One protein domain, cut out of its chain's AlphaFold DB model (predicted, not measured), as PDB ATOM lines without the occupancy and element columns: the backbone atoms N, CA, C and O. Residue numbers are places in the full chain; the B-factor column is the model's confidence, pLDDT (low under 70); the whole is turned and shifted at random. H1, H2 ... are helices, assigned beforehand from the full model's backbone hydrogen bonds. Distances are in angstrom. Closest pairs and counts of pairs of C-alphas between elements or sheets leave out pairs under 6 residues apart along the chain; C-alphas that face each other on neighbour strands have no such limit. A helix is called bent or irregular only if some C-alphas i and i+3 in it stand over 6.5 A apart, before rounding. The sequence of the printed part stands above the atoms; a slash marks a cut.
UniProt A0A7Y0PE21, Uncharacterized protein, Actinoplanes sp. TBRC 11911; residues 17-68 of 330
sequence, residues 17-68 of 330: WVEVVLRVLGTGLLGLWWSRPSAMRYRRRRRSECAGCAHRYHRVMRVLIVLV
ATOM      1  N   TRP A  17     197.730 267.822 228.527       90.25
ATOM      2  CA  TRP A  17     197.086 267.900 229.834       90.25
ATOM      3  C   TRP A  17     196.196 269.137 229.997       90.25
ATOM      4  O   TRP A  17     195.142 269.008 230.606       90.25
ATOM      5  N   VAL A  18     196.537 270.301 229.418       93.06
ATOM      6  CA  VAL A  18     195.677 271.502 229.522       93.06
ATOM      7  C   VAL A  18     194.322 271.251 228.856       93.06
ATOM      8  O   VAL A  18     193.279 271.593 229.409       93.06
ATOM      9  N   GLU A  19     194.322 270.606 227.684       93.56
ATOM     10  CA  GLU A  19     193.083 270.212 227.004       93.56
ATOM     11  C   GLU A  19     192.286 269.216 227.857       93.56
ATOM     12  O   GLU A  19     191.070 269.361 227.981       93.56
ATOM     13  N   VAL A  20     192.959 268.233 228.465       94.50
ATOM     14  CA  VAL A  20     192.313 267.233 229.329       94.50
ATOM     15  C   VAL A  20     191.680 267.892 230.554       94.50
ATOM     16  O   VAL A  20     190.504 267.659 230.811       94.50
ATOM     17  N   VAL A  21     192.408 268.755 231.264       95.00
ATOM     18  CA  VAL A  21     191.908 269.466 232.452       95.00
ATOM     19  C   VAL A  21     190.695 270.322 232.100       95.00
ATOM     20  O   VAL A  21     189.666 270.214 232.760       95.00
ATOM     21  N   LEU A  22     190.763 271.109 231.022       95.12
ATOM     22  CA  LEU A  22     189.635 271.937 230.584       95.12
ATOM     23  C   LEU A  22     188.404 271.102 230.218       95.12
ATOM     24  O   LEU A  22     187.279 271.495 230.520       95.12
ATOM     25  N   ARG A  23     188.594 269.942 229.580       93.94
ATOM     26  CA  ARG A  23     187.494 269.027 229.263       93.94
ATOM     27  C   ARG A  23     186.908 268.400 230.522       93.94
ATOM     28  O   ARG A  23     185.692 268.380 230.649       93.94
ATOM     29  N   VAL A  24     187.731 267.903 231.439       94.56
ATOM     30  CA  VAL A  24     187.251 267.251 232.665       94.56
ATOM     31  C   VAL A  24     186.530 268.253 233.563       94.56
ATOM     32  O   VAL A  24     185.404 267.998 233.967       94.56
ATOM     33  N   LEU A  25     187.108 269.428 233.808       93.44
ATOM     34  CA  LEU A  25     186.462 270.445 234.643       93.44
ATOM     35  C   LEU A  25     185.231 271.067 233.962       93.44
ATOM     36  O   LEU A  25     184.252 271.386 234.626       93.44
ATOM     37  N   GLY A  26     185.255 271.231 232.636       91.31
ATOM     38  CA  GLY A  26     184.144 271.834 231.896       91.31
ATOM     39  C   GLY A  26     183.010 270.871 231.534       91.31
ATOM     40  O   GLY A  26     181.894 271.326 231.308       91.31
ATOM     41  N   THR A  27     183.278 269.563 231.440       94.00
ATOM     42  CA  THR A  27     182.306 268.553 230.966       94.00
ATOM     43  C   THR A  27     182.285 267.256 231.782       94.00
ATOM     44  O   THR A  27     181.691 266.275 231.347       94.00
ATOM     45  N   GLY A  28     182.925 267.213 232.950       94.50
ATOM     46  CA  GLY A  28     182.916 266.048 233.836       94.50
ATOM     47  C   GLY A  28     183.536 264.794 233.206       94.50
ATOM     48  O   GLY A  28     184.522 264.852 232.458       94.50
ATOM     49  N   LEU A  29     182.935 263.635 233.484       95.25
ATOM     50  CA  LEU A  29     183.353 262.330 232.960       95.25
ATOM     51  C   LEU A  29     183.228 262.222 231.430       95.25
ATOM     52  O   LEU A  29     184.037 261.529 230.804       95.25
ATOM     53  N   LEU A  30     182.304 262.952 230.791       92.38
ATOM     54  CA  LEU A  30     182.267 263.059 229.322       92.38
ATOM     55  C   LEU A  30     183.557 263.675 228.765       92.38
ATOM     56  O   LEU A  30     184.051 263.256 227.713       92.38
ATOM     57  N   GLY A  31     184.151 264.617 229.497       92.31
ATOM     58  CA  GLY A  31     185.436 265.215 229.157       92.31
ATOM     59  C   GLY A  31     186.579 264.207 229.170       92.31
ATOM     60  O   GLY A  31     187.411 264.206 228.256       92.31
ATOM     61  N   LEU A  32     186.585 263.303 230.152       93.75
ATOM     62  CA  LEU A  32     187.545 262.202 230.235       93.75
ATOM     63  C   LEU A  32     187.363 261.225 229.068       93.75
ATOM     64  O   LEU A  32     188.331 260.873 228.390       93.75
ATOM     65  N   TRP A  33     186.119 260.847 228.770       92.94
ATOM     66  CA  TRP A  33     185.795 259.979 227.639       92.94
ATOM     67  C   TRP A  33     186.250 260.576 226.299       92.94
ATOM     68  O   TRP A  33     186.871 259.895 225.478       92.94
ATOM     69  N   TRP A  34     186.031 261.876 226.092       91.12
ATOM     70  CA  TRP A  34     186.509 262.589 224.906       91.12
ATOM     71  C   TRP A  34     188.025 262.752 224.845       91.12
ATOM     72  O   TRP A  34     188.565 262.985 223.759       91.12
ATOM     73  N   SER A  35     188.721 262.597 225.967       94.00
ATOM     74  CA  SER A  35     190.175 262.722 226.081       94.00
ATOM     75  C   SER A  35     190.925 261.409 225.839       94.00
ATOM     76  O   SER A  35     192.132 261.334 226.049       94.00
ATOM     77  N   ARG A  36     190.251 260.365 225.339       94.62
ATOM     78  CA  ARG A  36     190.913 259.117 224.932       94.62
ATOM     79  C   ARG A  36     192.046 259.391 223.922       94.62
ATOM     80  O   ARG A  36     191.816 260.121 222.950       94.62
ATOM     81  N   PRO A  37     193.233 258.762 224.066       92.50
ATOM     82  CA  PRO A  37     194.394 259.042 223.212       92.50
ATOM     83  C   PRO A  37     194.126 258.894 221.709       92.50
ATOM     84  O   PRO A  37     194.611 259.689 220.906       92.50
ATOM     85  N   SER A  38     193.317 257.907 221.309       92.50
ATOM     86  CA  SER A  38     192.910 257.709 219.911       92.50
ATOM     87  C   SER A  38     192.106 258.893 219.368       92.50
ATOM     88  O   SER A  38     192.426 259.418 218.301       92.50
ATOM     89  N   ALA A  39     191.118 259.367 220.129       89.81
ATOM     90  CA  ALA A  39     190.283 260.503 219.761       89.81
ATOM     91  C   ALA A  39     191.089 261.812 219.717       89.81
ATOM     92  O   ALA A  39     190.897 262.625 218.812       89.81
ATOM     93  N   MET A  40     192.030 262.007 220.646       92.25
ATOM     94  CA  MET A  40     192.926 263.169 220.644       92.25
ATOM     95  C   MET A  40     193.855 263.179 219.427       92.25
ATOM     96  O   MET A  40     193.928 264.192 218.735       92.25
ATOM     97  N   ARG A  41     194.515 262.052 219.117       92.50
ATOM     98  CA  ARG A  41     195.377 261.928 217.927       92.50
ATOM     99  C   ARG A  41     194.604 262.213 216.645       92.50
ATOM    100  O   ARG A  41     195.071 262.985 215.811       92.50
ATOM    101  N   TYR A  42     193.399 261.657 216.531       91.19
ATOM    102  CA  TYR A  42     192.509 261.912 215.405       91.19
ATOM    103  C   TYR A  42     192.170 263.403 215.266       91.19
ATOM    104  O   TYR A  42     192.395 263.992 214.210       91.19
ATOM    105  N   ARG A  43     191.709 264.058 216.340       91.31
ATOM    106  CA  ARG A  43     191.366 265.491 216.309       91.31
ATOM    107  C   ARG A  43     192.568 266.379 216.016       91.31
ATOM    108  O   ARG A  43     192.418 267.360 215.296       91.31
ATOM    109  N   ARG A  44     193.746 266.044 216.546       92.00
ATOM    110  CA  ARG A  44     194.992 266.783 216.301       92.00
ATOM    111  C   ARG A  44     195.381 266.725 214.828       92.00
ATOM    112  O   ARG A  44     195.607 267.772 214.234       92.00
ATOM    113  N   ARG A  45     195.348 265.531 214.227       91.94
ATOM    114  CA  ARG A  45     195.567 265.341 212.787       91.94
ATOM    115  C   ARG A  45     194.563 266.145 211.957       91.94
ATOM    116  O   ARG A  45     194.945 266.909 211.079       91.94
ATOM    117  N   ARG A  46     193.272 266.059 212.289       89.69
ATOM    118  CA  ARG A  46     192.230 266.830 211.592       89.69
ATOM    119  C   ARG A  46     192.378 268.338 211.762       89.69
ATOM    120  O   ARG A  46     192.036 269.085 210.852       89.69
ATOM    121  N   ARG A  47     192.870 268.795 212.915       92.75
ATOM    122  CA  ARG A  47     193.165 270.208 213.181       92.75
ATOM    123  C   ARG A  47     194.288 270.720 212.283       92.75
ATOM    124  O   ARG A  47     194.157 271.825 211.775       92.75
ATOM    125  N   SER A  48     195.358 269.944 212.091       90.62
ATOM    126  CA  SER A  48     196.469 270.333 211.212       90.62
ATOM    127  C   SER A  48     196.112 270.251 209.729       90.62
ATOM    128  O   SER A  48     196.638 271.022 208.940       90.62
ATOM    129  N   GLU A  49     195.208 269.343 209.352       89.25
ATOM    130  CA  GLU A  49     194.791 269.143 207.957       89.25
ATOM    131  C   GLU A  49     193.646 270.075 207.517       89.25
ATOM    132  O   GLU A  49     193.411 270.229 206.322       89.25
ATOM    133  N   CYS A  50     192.889 270.682 208.444       86.88
ATOM    134  CA  CYS A  50     191.701 271.464 208.097       86.88
ATOM    135  C   CYS A  50     191.478 272.699 208.989       86.88
ATOM    136  O   CYS A  50     191.171 272.589 210.181       86.88
ATOM    137  N   ALA A  51     191.463 273.883 208.363       84.38
ATOM    138  CA  ALA A  51     191.173 275.162 209.018       84.38
ATOM    139  C   ALA A  51     189.786 275.205 209.696       84.38
ATOM    140  O   ALA A  51     189.632 275.764 210.784       84.38
ATOM    141  N   GLY A  52     188.769 274.565 209.108       86.31
ATOM    142  CA  GLY A  52     187.431 274.485 209.702       86.31
ATOM    143  C   GLY A  52     187.386 273.657 210.990       86.31
ATOM    144  O   GLY A  52     186.734 274.053 211.963       86.31
ATOM    145  N   CYS A  53     188.113 272.536 211.024       88.50
ATOM    146  CA  CYS A  53     188.291 271.734 212.234       88.50
ATOM    147  C   CYS A  53     189.055 272.518 213.303       88.50
ATOM    148  O   CYS A  53     188.640 272.517 214.465       88.50
ATOM    149  N   ALA A  54     190.108 273.244 212.915       91.19
ATOM    150  CA  ALA A  54     190.847 274.116 213.822       91.19
ATOM    151  C   ALA A  54     189.963 275.209 214.432       91.19
ATOM    152  O   ALA A  54     189.941 275.381 215.650       91.19
ATOM    153  N   HIS A  55     189.141 275.882 213.625       91.19
ATOM    154  CA  HIS A  55     188.225 276.911 214.119       91.19
ATOM    155  C   HIS A  55     187.192 276.365 215.110       91.19
ATOM    156  O   HIS A  55     186.959 276.965 216.163       91.19
ATOM    157  N   ARG A  56     186.579 275.209 214.813       91.19
ATOM    158  CA  ARG A  56     185.646 274.545 215.744       91.19
ATOM    159  C   ARG A  56     186.336 274.161 217.044       91.19
ATOM    160  O   ARG A  56     185.776 274.413 218.107       91.19
ATOM    161  N   TYR A  57     187.544 273.608 216.963       93.50
ATOM    162  CA  TYR A  57     188.354 273.295 218.133       93.50
ATOM    163  C   TYR A  57     188.578 274.542 218.998       93.50
ATOM    164  O   TYR A  57     188.232 274.530 220.174       93.50
ATOM    165  N   HIS A  58     189.039 275.656 218.419       94.19
ATOM    166  CA  HIS A  58     189.250 276.899 219.169       94.19
ATOM    167  C   HIS A  58     187.963 277.471 219.773       94.19
ATOM    168  O   HIS A  58     187.998 278.047 220.858       94.19
ATOM    169  N   ARG A  59     186.811 277.323 219.108       95.31
ATOM    170  CA  ARG A  59     185.512 277.697 219.691       95.31
ATOM    171  C   ARG A  59     185.178 276.849 220.914       95.31
ATOM    172  O   ARG A  59     184.861 277.418 221.950       95.31
ATOM    173  N   VAL A  60     185.291 275.525 220.808       92.62
ATOM    174  CA  VAL A  60     185.041 274.611 221.935       92.62
ATOM    175  C   VAL A  60     185.987 274.917 223.094       92.62
ATOM    176  O   VAL A  60     185.532 275.055 224.222       92.62
ATOM    177  N   MET A  61     187.279 275.111 222.820       94.94
ATOM    178  CA  MET A  61     188.256 275.450 223.857       94.94
ATOM    179  C   MET A  61     187.936 276.774 224.551       94.94
ATOM    180  O   MET A  61     188.009 276.836 225.770       94.94
ATOM    181  N   ARG A  62     187.523 277.814 223.811       96.94
ATOM    182  CA  ARG A  62     187.086 279.083 224.419       96.94
ATOM    183  C   ARG A  62     185.886 278.898 225.343       96.94
ATOM    184  O   ARG A  62     185.892 279.448 226.435       96.94
ATOM    185  N   VAL A  63     184.892 278.107 224.934       95.75
ATOM    186  CA  VAL A  63     183.727 277.803 225.782       95.75
ATOM    187  C   VAL A  63     184.159 277.073 227.054       95.75
ATOM    188  O   VAL A  63     183.763 277.482 228.139       95.75
ATOM    189  N   LEU A  64     185.014 276.050 226.948       95.12
ATOM    190  CA  LEU A  64     185.523 275.323 228.117       95.12
ATOM    191  C   LEU A  64     186.319 276.229 229.063       95.12
ATOM    192  O   LEU A  64     186.133 276.148 230.269       95.12
ATOM    193  N   ILE A  65     187.162 277.117 228.527       96.81
ATOM    194  CA  ILE A  65     187.905 278.101 229.329       96.81
ATOM    195  C   ILE A  65     186.941 278.999 230.106       96.81
ATOM    196  O   ILE A  65     187.125 279.176 231.305       96.81
ATOM    197  N   VAL A  66     185.904 279.531 229.450       96.56
ATOM    198  CA  VAL A  66     184.894 280.371 230.114       96.56
ATOM    199  C   VAL A  66     184.158 279.589 231.202       96.56
ATOM    200  O   VAL A  66     184.002 280.102 232.304       96.56
ATOM    201  N   LEU A  67     183.750 278.345 230.933       95.56
ATOM    202  CA  LEU A  67     183.072 277.500 231.922       95.56
ATOM    203  C   LEU A  67     183.952 277.226 233.145       95.56
ATOM    204  O   LEU A  67     183.494 277.391 234.272       95.56
ATOM    205  N   VAL A  68     185.217 276.856 232.939       96.25
ATOM    206  CA  VAL A  68     186.163 276.623 234.039       96.25
ATOM    207  C   VAL A  68     186.434 277.915 234.806       96.25
ATOM    208  O   VAL A  68     186.447 277.903 236.031       96.25
TER     209      VAL A  68
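Overview. This is residues 17 to 68 of the 330 residues of an uncharacterized protein of Actinoplanes sp. TBRC 11911 (UniProt A0A7Y0PE21). Three helices make a triangle: the straight helix H3 forms one side, H2 meets one end of it in a V, and the sharply kinked H1, folded back on itself, packs with residues 19 to 26 across the other end. The printed part has 52 residues with three named helices, H1, H2 and H3 in chain order, and no named strand: all helix. It is compact, with a radius of gyration of the C-alphas of 10.8 A and spans of 28 by 23 by 15 A.

Along the chain. H3, residues 51 to 68, is 25.6 A long and ends at C-alpha 68 (186.163, 276.623, 234.039). H2, residues 37 to 49, is 18.3 A long. H1, residues 17 to 34, begins at C-alpha 17 (197.086, 267.900, 229.834) and measures 12.8 A; it is irregular, with C-alphas 26 and 29 9.6 A apart, and has a kink of 145 degrees near residue 27.

Arrangement. H3 touches H1 with residues 61 to 68 alone, about perpendicular at 83 degrees; their closest C-alphas, of Gly 26 and Leu 64, are 5.3 A apart. H2 and H3 touch only at the corner, closest at the C-alphas of Arg 47 and Ala 54, 4.6 A. H1 and H2 are close but not clearly touching. Every O i to N i+4 pair is within hydrogen-bond range in H2 and H3, and 12 of 14 in H1.

Size, cuts and confidence. The farthest C-alphas, of Gly 28 and Glu 49, are 28.6 A apart. The printed part has no cut, both links are tight, and no printed residue is under 70 in pLDDT.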